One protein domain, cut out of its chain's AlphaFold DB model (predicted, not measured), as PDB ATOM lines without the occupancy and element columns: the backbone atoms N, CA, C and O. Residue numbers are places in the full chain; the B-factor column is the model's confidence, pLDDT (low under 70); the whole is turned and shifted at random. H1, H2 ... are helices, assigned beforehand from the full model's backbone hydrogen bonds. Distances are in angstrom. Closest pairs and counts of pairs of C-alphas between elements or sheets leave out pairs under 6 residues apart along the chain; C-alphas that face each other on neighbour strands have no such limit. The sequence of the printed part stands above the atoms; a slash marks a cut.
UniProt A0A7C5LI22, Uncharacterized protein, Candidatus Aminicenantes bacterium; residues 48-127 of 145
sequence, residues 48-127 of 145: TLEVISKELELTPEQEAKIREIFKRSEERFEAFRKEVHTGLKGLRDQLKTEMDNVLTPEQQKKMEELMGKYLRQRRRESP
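What this domain is: This is residues 48 to 127 of the 145 residues of an uncharacterized protein of Candidatus Aminicenantes bacterium (UniProt A0A7C5LI22). One very long helix, H2, makes the length of this model, and a shorter helix folds back from each of its ends: little H1 at its beginning and the longer H3 at its far end, with H2 and H3 making a narrow, open V. The two folded-back helices stay apart from each other, and much of H2 stands free between them. You have 80 printed residues with three named helices, in the order H1, H2, H3, and no named strand; the class is all helix. The whole is extended, a rod with a radius of gyration of the C-alphas of 22.4 A and spans of 67 by 26 by 13 A.

Where its parts are: Start at C-alpha 49, at (373.329, 104.159, 185.435), where H1 begins; it takes in residues 49 to 55. Next find C-alpha 60 at (366.209, 99.220, 193.991); from there H2, residues 60 to 102, runs 62.7 A to C-alpha 102 at (391.821, 102.554, 136.909). H3, residues 105 to 125, then runs 30.7 A and ends at C-alpha 125, at (396.447, 112.796, 166.716).

How they stand to each other: Look first at Ser 53 and Glu 63: their C-alphas, 6.5 A apart, are the closest of H1 and H2, which are close but not clearly touching. These two helices run opposite ways at a steep tilt of 52 degrees. At the other end of H2, look at Asp 100 and Gln 108, whose C-alphas, 6.3 A apart, are the closest of H2 and H3. H2 and H3 are also close but not clearly touching, and run opposite ways at a shallow tilt of 26 degrees. H1 and H3 are apart. In H1 and H3 each O i to N i+4 pair is within hydrogen-bond range; in H2, 38 of 39 are.

The domain as a whole: The C-alphas of Thr 59 and Thr 104, the two farthest apart, are 66.7 A from each other. Residues 71 to 95, which belong to H2, stand free, and so do residues 112 to 127, of which 112 to 125 belong to H3. Both links are tight, and the printed part has no cut. The mean pLDDT of the printed part is 91.0; look to residues 126 to 127 for the values under 70.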
ATOM      1  N   THR A  48     376.029 107.636 183.294       87.06
ATOM      2  CA  THR A  48     376.093 106.278 183.843       87.06
ATOM      3  C   THR A  48     374.784 105.923 184.546       87.06
ATOM      4  O   THR A  48     374.029 106.801 184.972       87.06
ATOM      5  N   LEU A  49     374.518 104.623 184.715       87.12
ATOM      6  CA  LEU A  49     373.329 104.159 185.435       87.12
ATOM      7  C   LEU A  49     373.257 104.722 186.863       87.12
ATOM      8  O   LEU A  49     372.168 104.982 187.353       87.12
ATOM      9  N   GLU A  50     374.400 104.953 187.507       86.38
ATOM     10  CA  GLU A  50     374.489 105.552 188.844       86.38
ATOM     11  C   GLU A  50     373.987 106.999 188.856       86.38
ATOM     12  O   GLU A  50     373.231 107.386 189.746       86.38
ATOM     13  N   VAL A  51     374.360 107.789 187.842       89.44
ATOM     14  CA  VAL A  51     373.869 109.165 187.676       89.44
ATOM     15  C   VAL A  51     372.368 109.154 187.408       89.44
ATOM     16  O   VAL A  51     371.632 109.899 188.042       89.44
ATOM     17  N   ILE A  52     371.899 108.266 186.529       90.31
ATOM     18  CA  ILE A  52     370.470 108.124 186.223       90.31
ATOM     19  C   ILE A  52     369.684 107.694 187.469       90.31
ATOM     20  O   ILE A  52     368.621 108.245 187.736       90.31
ATOM     21  N   SER A  53     370.210 106.735 188.237       91.38
ATOM     22  CA  SER A  53     369.578 106.224 189.458       91.38
ATOM     23  C   SER A  53     369.414 107.323 190.499       91.38
ATOM     24  O   SER A  53     368.330 107.491 191.054       91.38
ATOM     25  N   LYS A  54     370.460 108.133 190.687       91.69
ATOM     26  CA  LYS A  54     370.442 109.261 191.614       91.69
ATOM     27  C   LYS A  54     369.496 110.377 191.172       91.69
ATOM     28  O   LYS A  54     368.709 110.838 191.987       91.69
ATOM     29  N   GLU A  55     369.570 110.811 189.915       93.88
ATOM     30  CA  GLU A  55     368.772 111.950 189.429       93.88
ATOM     31  C   GLU A  55     367.284 111.622 189.268       93.88
ATOM     32  O   GLU A  55     366.443 112.512 189.343       93.88
ATOM     33  N   LEU A  56     366.947 110.350 189.048       94.94
ATOM     34  CA  LEU A  56     365.557 109.894 188.957       94.94
ATOM     35  C   LEU A  56     365.036 109.281 190.261       94.94
ATOM     36  O   LEU A  56     363.907 108.794 190.272       94.94
ATOM     37  N   GLU A  57     365.851 109.278 191.321       95.31
ATOM     38  CA  GLU A  57     365.532 108.693 192.629       95.31
ATOM     39  C   GLU A  57     364.951 107.270 192.507       95.31
ATOM     40  O   GLU A  57     363.910 106.934 193.078       95.31
ATOM     41  N   LEU A  58     365.608 106.427 191.704       94.19
ATOM     42  CA  LEU A  58     365.094 105.097 191.385       94.19
ATOM     43  C   LEU A  58     365.033 104.203 192.627       94.19
ATOM     44  O   LEU A  58     365.959 104.147 193.436       94.19
ATOM     45  N   THR A  59     363.967 103.409 192.733       96.12
ATOM     46  CA  THR A  59     363.921 102.328 193.724       96.12
ATOM     47  C   THR A  59     364.888 101.199 193.339       96.12
ATOM     48  O   THR A  59     365.182 101.017 192.151       96.12
ATOM     49  N   PRO A  60     365.332 100.357 194.295       93.44
ATOM     50  CA  PRO A  60     366.209  99.220 193.991       93.44
ATOM     51  C   PRO A  60     365.638  98.276 192.921       93.44
ATOM     52  O   PRO A  60     366.367  97.734 192.090       93.44
ATOM     53  N   GLU A  61     364.314  98.110 192.900       94.81
ATOM     54  CA  GLU A  61     363.617  97.295 191.902       94.81
ATOM     55  C   GLU A  61     363.632  97.936 190.506       94.81
ATOM     56  O   GLU A  61     363.773  97.232 189.502       94.81
ATOM     57  N   GLN A  62     363.487  99.263 190.422       94.38
ATOM     58  CA  GLN A  62     363.576  99.998 189.159       94.38
ATOM     59  C   GLN A  62     365.003  99.985 188.613       94.38
ATOM     60  O   GLN A  62     365.197  99.717 187.425       94.38
ATOM     61  N   GLU A  63     365.999 100.205 189.473       94.19
ATOM     62  CA  GLU A  63     367.406 100.159 189.080       94.19
ATOM     63  C   GLU A  63     367.783  98.778 188.525       94.19
ATOM     64  O   GLU A  63     368.404  98.691 187.464       94.19
ATOM     65  N   ALA A  64     367.353  97.691 189.179       93.69
ATOM     66  CA  ALA A  64     367.611  96.330 188.710       93.69
ATOM     67  C   ALA A  64     367.031  96.074 187.306       93.69
ATOM     68  O   ALA A  64     367.720  95.534 186.437       93.69
ATOM     69  N   LYS A  65     365.793  96.519 187.053       94.56
ATOM     70  CA  LYS A  65     365.148  96.392 185.735       94.56
ATOM     71  C   LYS A  65     365.870  97.209 184.666       94.56
ATOM     72  O   LYS A  65     366.106  96.713 183.567       94.56
ATOM     73  N   ILE A  66     366.247  98.450 184.977       93.75
ATOM     74  CA  ILE A  66     366.968  99.313 184.035       93.75
ATOM     75  C   ILE A  66     368.351  98.729 183.734       93.75
ATOM     76  O   ILE A  66     368.738  98.660 182.569       93.75
ATOM     77  N   ARG A  67     369.064  98.208 184.736       92.69
ATOM     78  CA  ARG A  67     370.346  97.519 184.542       92.69
ATOM     79  C   ARG A  67     370.240  96.366 183.543       92.69
ATOM     80  O   ARG A  67     371.098  96.228 182.672       92.69
ATOM     81  N   GLU A  68     369.177  95.568 183.624       94.25
ATOM     82  CA  GLU A  68     368.931  94.480 182.673       94.25
ATOM     83  C   GLU A  68     368.658  94.999 181.248       94.25
ATOM     84  O   GLU A  68     369.179  94.448 180.273       94.25
ATOM     85  N   ILE A  69     367.894  96.091 181.113       92.69
ATOM     86  CA  ILE A  69     367.626  96.745 179.820       92.69
ATOM     87  C   ILE A  69     368.929  97.236 179.180       92.69
ATOM     88  O   ILE A  69     369.146  97.012 177.984       92.69
ATOM     89  N   PHE A  70     369.801  97.880 179.960       91.44
ATOM     90  CA  PHE A  70     371.099  98.362 179.487       91.44
ATOM     91  C   PHE A  70     371.985  97.206 179.024       91.44
ATOM     92  O   PHE A  70     372.475  97.251 177.899       91.44
ATOM     93  N   LYS A  71     372.102  96.136 179.821       91.31
ATOM     94  CA  LYS A  71     372.880  94.942 179.455       91.31
ATOM     95  C   LYS A  71     372.407  94.328 178.133       91.31
ATOM     96  O   LYS A  71     373.197  94.101 177.224       91.31
ATOM     97  N   ARG A  72     371.095  94.116 177.985       93.19
ATOM     98  CA  ARG A  72     370.517  93.561 176.750       93.19
ATOM     99  C   ARG A  72     370.737  94.483 175.547       93.19
ATOM    100  O   ARG A  72     370.889  94.019 174.419       93.19
ATOM    101  N   SER A  73     370.712  95.793 175.771       91.31
ATOM    102  CA  SER A  73     370.964  96.786 174.725       91.31
ATOM    103  C   SER A  73     372.435  96.809 174.319       91.31
ATOM    104  O   SER A  73     372.724  96.911 173.132       91.31
ATOM    105  N   GLU A  74     373.356  96.658 175.270       89.75
ATOM    106  CA  GLU A  74     374.793  96.565 175.013       89.75
ATOM    107  C   GLU A  74     375.129  95.381 174.100       89.75
ATOM    108  O   GLU A  74     375.793  95.576 173.083       89.75
ATOM    109  N   GLU A  75     374.568  94.200 174.372       92.50
ATOM    110  CA  GLU A  75     374.710  93.011 173.517       92.50
ATOM    111  C   GLU A  75     374.200  93.266 172.085       92.50
ATOM    112  O   GLU A  75     374.863  92.927 171.099       92.50
ATOM    113  N   ARG A  76     373.041  93.931 171.941       92.75
ATOM    114  CA  ARG A  76     372.483  94.310 170.627       92.75
ATOM    115  C   ARG A  76     373.382  95.297 169.889       92.75
ATOM    116  O   ARG A  76     373.608  95.145 168.690       92.75
ATOM    117  N   PHE A  77     373.905  96.302 170.592       91.12
ATOM    118  CA  PHE A  77     374.828  97.271 170.010       91.12
ATOM    119  C   PHE A  77     376.150  96.625 169.609       91.12
ATOM    120  O   PHE A  77     376.700  96.982 168.569       91.12
ATOM    121  N   GLU A  78     376.673  95.683 170.392       90.75
ATOM    122  CA  GLU A  78     377.888  94.952 170.041       90.75
ATOM    123  C   GLU A  78     377.692  94.127 168.762       90.75
ATOM    124  O   GLU A  78     378.512  94.217 167.844       90.75
ATOM    125  N   ALA A  79     376.584  93.388 168.661       93.44
ATOM    126  CA  ALA A  79     376.239  92.635 167.459       93.44
ATOM    127  C   ALA A  79     376.126  93.552 166.227       93.44
ATOM    128  O   ALA A  79     376.781  93.308 165.212       93.44
ATOM    129  N   PHE A  80     375.391  94.661 166.349       94.44
ATOM    130  CA  PHE A  80     375.255  95.649 165.279       94.44
ATOM    131  C   PHE A  80     376.603  96.263 164.874       94.44
ATOM    132  O   PHE A  80     376.906  96.395 163.689       94.44
ATOM    133  N   ARG A  81     377.468  96.602 165.841       90.94
ATOM    134  CA  ARG A  81     378.817  97.117 165.554       90.94
ATOM    135  C   ARG A  81     379.648  96.112 164.760       90.94
ATOM    136  O   ARG A  81     380.343  96.527 163.835       90.94
ATOM    137  N   LYS A  82     379.586  94.818 165.096       92.56
ATOM    138  CA  LYS A  82     380.295  93.753 164.362       92.56
ATOM    139  C   LYS A  82     379.801  93.638 162.921       92.56
ATOM    140  O   LYS A  82     380.616  93.567 162.000       92.56
ATOM    141  N   GLU A  83     378.488  93.675 162.726       93.88
ATOM    142  CA  GLU A  83     377.863  93.636 161.403       93.88
ATOM    143  C   GLU A  83     378.290  94.837 160.548       93.88
ATOM    144  O   GLU A  83     378.857  94.666 159.468       93.88
ATOM    145  N   VAL A  84     378.128  96.054 161.075       94.19
ATOM    146  CA  VAL A  84     378.528  97.291 160.392       94.19
ATOM    147  C   VAL A  84     380.022  97.297 160.085       94.19
ATOM    148  O   VAL A  84     380.422  97.690 158.989       94.19
ATOM    149  N   HIS A  85     380.870  96.858 161.020       90.25
ATOM    150  CA  HIS A  85     382.312  96.798 160.793       90.25
ATOM    151  C   HIS A  85     382.662  95.880 159.618       90.25
ATOM    152  O   HIS A  85     383.460  96.255 158.756       90.25
ATOM    153  N   THR A  86     382.027  94.711 159.563       92.19
ATOM    154  CA  THR A  86     382.224  93.727 158.497       92.19
ATOM    155  C   THR A  86     381.729  94.263 157.154       92.19
ATOM    156  O   THR A  86     382.477  94.241 156.176       92.19
ATOM    157  N   GLY A  87     380.521  94.834 157.113       92.75
ATOM    158  CA  GLY A  87     379.957  95.433 155.900       92.75
ATOM    159  C   GLY A  87     380.802  96.593 155.366       92.75
ATOM    160  O   GLY A  87     381.121  96.646 154.178       92.75
ATOM    161  N   LEU A  88     381.258  97.487 156.249       93.62
ATOM    162  CA  LEU A  88     382.135  98.597 155.869       93.62
ATOM    163  C   LEU A  88     383.506  98.127 155.382       93.62
ATOM    164  O   LEU A  88     384.089  98.778 154.515       93.62
ATOM    165  N   LYS A  89     384.051  97.038 155.939       90.56
ATOM    166  CA  LYS A  89     385.299  96.453 155.438       90.56
ATOM    167  C   LYS A  89     385.112  95.955 154.006       90.56
ATOM    168  O   LYS A  89     385.896  96.335 153.146       90.56
ATOM    169  N   GLY A  90     384.048  95.193 153.745       92.56
ATOM    170  CA  GLY A  90     383.734  94.698 152.403       92.56
ATOM    171  C   GLY A  90     383.597  95.823 151.376       92.56
ATOM    172  O   GLY A  90     384.244  95.784 150.332       92.56
ATOM    173  N   LEU A  91     382.843  96.875 151.710       95.06
ATOM    174  CA  LEU A  91     382.664  98.033 150.828       95.06
ATOM    175  C   LEU A  91     383.986  98.760 150.531       95.06
ATOM    176  O   LEU A  91     384.223  99.199 149.408       95.06
ATOM    177  N   ARG A  92     384.870  98.885 151.528       92.00
ATOM    178  CA  ARG A  92     386.202  99.483 151.336       92.00
ATOM    179  C   ARG A  92     387.095  98.632 150.442       92.00
ATOM    180  O   ARG A  92     387.807  99.195 149.616       92.00
ATOM    181  N   ASP A  93     387.060  97.313 150.607       92.50
ATOM    182  CA  ASP A  93     387.856  96.381 149.805       92.50
ATOM    183  C   ASP A  93     387.397  96.405 148.331       92.50
ATOM    184  O   ASP A  93     388.224  96.452 147.417       92.50
ATOM    185  N   GLN A  94     386.081  96.472 148.096       95.25
ATOM    186  CA  GLN A  94     385.500  96.654 146.761       95.25
ATOM    187  C   GLN A  94     385.928  97.980 146.127       95.25
ATOM    188  O   GLN A  94     386.505  97.976 145.043       95.25
ATOM    189  N   LEU A  95     385.742  99.098 146.839       94.06
ATOM    190  CA  LEU A  95     386.164 100.419 146.366       94.06
ATOM    191  C   LEU A  95     387.659 100.447 146.026       94.06
ATOM    192  O   LEU A  95     388.051 100.996 145.001       94.06
ATOM    193  N   LYS A  96     388.503  99.838 146.869       91.44
ATOM    194  CA  LYS A  96     389.939  99.741 146.600       91.44
ATOM    195  C   LYS A  96     390.213  98.983 145.301       91.44
ATOM    196  O   LYS A  96     391.013  99.453 144.502       91.44
ATOM    197  N   THR A  97     389.542  97.857 145.086       94.44
ATOM    198  CA  THR A  97     389.699  97.049 143.867       94.44
ATOM    199  C   THR A  97     389.290  97.839 142.623       94.44
ATOM    200  O   THR A  97     390.018  97.863 141.635       94.44
ATOM    201  N   GLU A  98     388.154  98.536 142.678       95.38
ATOM    202  CA  GLU A  98     387.685  99.389 141.582       95.38
ATOM    203  C   GLU A  98     388.662 100.529 141.280       95.38
ATOM    204  O   GLU A  98     388.967 100.787 140.117       95.38
ATOM    205  N   MET A  99     389.204 101.176 142.316       93.06
ATOM    206  CA  MET A  99     390.226 102.208 142.153       93.06
ATOM    207  C   MET A  99     391.511 101.647 141.542       93.06
ATOM    208  O   MET A  99     392.054 102.243 140.614       93.06
ATOM    209  N   ASP A 100     391.990 100.501 142.027       92.38
ATOM    210  CA  ASP A 100     393.221  99.880 141.539       92.38
ATOM    211  C   ASP A 100     393.121  99.536 140.042       92.38
ATOM    212  O   ASP A 100     394.107  99.697 139.327       92.38
ATOM    213  N   ASN A 101     391.938  99.169 139.538       95.06
ATOM    214  CA  ASN A 101     391.716  98.873 138.117       95.06
ATOM    215  C   ASN A 101     391.866 100.088 137.183       95.06
ATOM    216  O   ASN A 101     392.075  99.913 135.984       95.06
ATOM    217  N   VAL A 102     391.737 101.312 137.703       96.94
ATOM    218  CA  VAL A 102     391.821 102.554 136.909       96.94
ATOM    219  C   VAL A 102     393.199 103.214 137.031       96.94
ATOM    220  O   VAL A 102     393.575 104.046 136.203       96.94
ATOM    221  N   LEU A 103     393.969 102.855 138.058       95.69
ATOM    222  CA  LEU A 103     395.270 103.450 138.343       95.69
ATOM    223  C   LEU A 103     396.407 102.689 137.658       95.69
ATOM    224  O   LEU A 103     396.416 101.462 137.584       95.69
ATOM    225  N   THR A 104     397.435 103.421 137.226       96.94
ATOM    226  CA  THR A 104     398.693 102.791 136.805       96.94
ATOM    227  C   THR A 104     399.432 102.193 138.011       96.94
ATOM    228  O   THR A 104     399.239 102.661 139.140       96.94
ATOM    229  N   PRO A 105     400.348 101.226 137.815       94.44
ATOM    230  CA  PRO A 105     401.122 100.647 138.921       94.44
ATOM    231  C   PRO A 105     401.876 101.693 139.763       94.44
ATOM    232  O   PRO A 105     401.950 101.598 140.989       94.44
ATOM    233  N   GLU A 106     402.396 102.743 139.122       95.12
ATOM    234  CA  GLU A 106     403.063 103.849 139.820       95.12
ATOM    235  C   GLU A 106     402.086 104.672 140.675       95.12
ATOM    236  O   GLU A 106     402.405 105.062 141.803       95.12
ATOM    237  N   GLN A 107     400.874 104.911 140.168       95.62
ATOM    238  CA  GLN A 107     399.828 105.633 140.892       95.62
ATOM    239  C   GLN A 107     399.276 104.821 142.070       95.62
ATOM    240  O   GLN A 107     399.041 105.398 143.133       95.62
ATOM    241  N   GLN A 108     399.133 103.501 141.926       93.69
ATOM    242  CA  GLN A 108     398.737 102.599 143.015       93.69
ATOM    243  C   GLN A 108     399.722 102.679 144.187       93.69
ATOM    244  O   GLN A 108     399.318 102.904 145.330       93.69
ATOM    245  N   LYS A 109     401.029 102.601 143.903       94.25
ATOM    246  CA  LYS A 109     402.079 102.726 144.925       94.25
ATOM    247  C   LYS A 109     402.016 104.074 145.650       94.25
ATOM    248  O   LYS A 109     402.152 104.140 146.873       94.25
ATOM    249  N   LYS A 110     401.765 105.161 144.912       94.94
ATOM    250  CA  LYS A 110     401.594 106.502 145.494       94.94
ATOM    251  C   LYS A 110     400.335 106.595 146.365       94.94
ATOM    252  O   LYS A 110     400.375 107.217 147.425       94.94
ATOM    253  N   MET A 111     399.235 105.974 145.943       92.50
ATOM    254  CA  MET A 111     397.985 105.920 146.703       92.50
ATOM    255  C   MET A 111     398.163 105.172 148.033       92.50
ATOM    256  O   MET A 111     397.732 105.660 149.078       92.50
ATOM    257  N   GLU A 112     398.850 104.030 148.022       91.50
ATOM    258  CA  GLU A 112     399.157 103.268 149.236       91.50
ATOM    259  C   GLU A 112     399.984 104.092 150.236       91.50
ATOM    260  O   GLU A 112     399.675 104.138 151.431       91.50
ATOM    261  N   GLU A 113     400.989 104.825 149.749       94.38
ATOM    262  CA  GLU A 113     401.802 105.699 150.593       94.38
ATOM    263  C   GLU A 113     400.974 106.838 151.213       94.38
ATOM    264  O   GLU A 113     401.124 107.132 152.406       94.38
ATOM    265  N   LEU A 114     400.082 107.461 150.431       92.44
ATOM    266  CA  LEU A 114     399.171 108.508 150.907       92.44
ATOM    267  C   LEU A 114     398.238 107.982 152.004       92.44
ATOM    268  O   LEU A 114     398.140 108.597 153.071       92.44
ATOM    269  N   MET A 115     397.618 106.818 151.791       88.81
ATOM    270  CA  MET A 115     396.765 106.179 152.798       88.81
ATOM    271  C   MET A 115     397.552 105.827 154.066       88.81
ATOM    272  O   MET A 115     397.105 106.112 155.180       88.81
ATOM    273  N   GLY A 116     398.760 105.277 153.921       90.25
ATOM    274  CA  GLY A 116     399.635 104.956 155.046       90.25
ATOM    275  C   GLY A 116     400.038 106.190 155.861       90.25
ATOM    276  O   GLY A 116     400.044 106.143 157.094       90.25
ATOM    277  N   LYS A 117     400.346 107.315 155.199       91.62
ATOM    278  CA  LYS A 117     400.635 108.597 155.869       91.62
ATOM    279  C   LYS A 117     399.426 109.094 156.658       91.62
ATOM    280  O   LYS A 117     399.580 109.406 157.839       91.62
ATOM    281  N   TYR A 118     398.243 109.086 156.049       85.44
ATOM    282  CA  TYR A 118     397.002 109.502 156.700       85.44
ATOM    283  C   TYR A 118     396.684 108.656 157.944       85.44
ATOM    284  O   TYR A 118     396.414 109.194 159.018       85.44
ATOM    285  N   LEU A 119     396.799 107.326 157.847       84.06
ATOM    286  CA  LEU A 119     396.573 106.417 158.978       84.06
ATOM    287  C   LEU A 119     397.559 106.654 160.130       84.06
ATOM    288  O   LEU A 119     397.160 106.650 161.297       84.06
ATOM    289  N   ARG A 120     398.843 106.885 159.821       87.06
ATOM    290  CA  ARG A 120     399.863 107.202 160.834       87.06
ATOM    291  C   ARG A 120     399.597 108.541 161.514       87.06
ATOM    292  O   ARG A 120     399.730 108.623 162.732       87.06
ATOM    293  N   GLN A 121     399.218 109.563 160.750       84.88
ATOM    294  CA  GLN A 121     398.873 110.877 161.289       84.88
ATOM    295  C   GLN A 121     397.663 110.783 162.223       84.88
ATOM    296  O   GLN A 121     397.747 111.202 163.374       84.88
ATOM    297  N   ARG A 122     396.594 110.109 161.789       78.81
ATOM    298  CA  ARG A 122     395.404 109.890 162.617       78.81
ATOM    299  C   ARG A 122     395.709 109.130 163.913       78.81
ATOM    300  O   ARG A 122     395.143 109.451 164.952       78.81
ATOM    301  N   ARG A 123     396.608 108.137 163.881       78.56
ATOM    302  CA  ARG A 123     397.046 107.423 165.096       78.56
ATOM    303  C   ARG A 123     397.796 108.348 166.063       78.56
ATOM    304  O   ARG A 123     397.636 108.205 167.268       78.56
ATOM    305  N   ARG A 124     398.596 109.288 165.550       80.12
ATOM    306  CA  ARG A 124     399.337 110.267 166.367       80.12
ATOM    307  C   ARG A 124     398.432 111.336 166.981       80.12
ATOM    308  O   ARG A 124     398.692 111.759 168.097       80.12
ATOM    309  N   GLU A 125     397.391 111.758 166.269       74.56
ATOM    310  CA  GLU A 125     396.447 112.796 166.716       74.56
ATOM    311  C   GLU A 125     395.374 112.274 167.689       74.56
ATOM    312  O   GLU A 125     394.663 113.054 168.315       74.56
ATOM    313  N   SER A 126     395.226 110.956 167.837       64.94
ATOM    314  CA  SER A 126     394.291 110.344 168.791       64.94
ATOM    315  C   SER A 126     394.897 109.095 169.444       64.94
ATOM    316  O   SER A 126     394.420 107.984 169.187       64.94
ATOM    317  N   PRO A 127     395.944 109.251 170.282       58.12
ATOM    318  CA  PRO A 127     396.575 108.124 170.970       58.12
ATOM    319  C   PRO A 127     395.610 107.420 171.940       58.12
ATOM    320  O   PRO A 127     395.653 106.197 172.043       58.12
TER     321      PRO A 127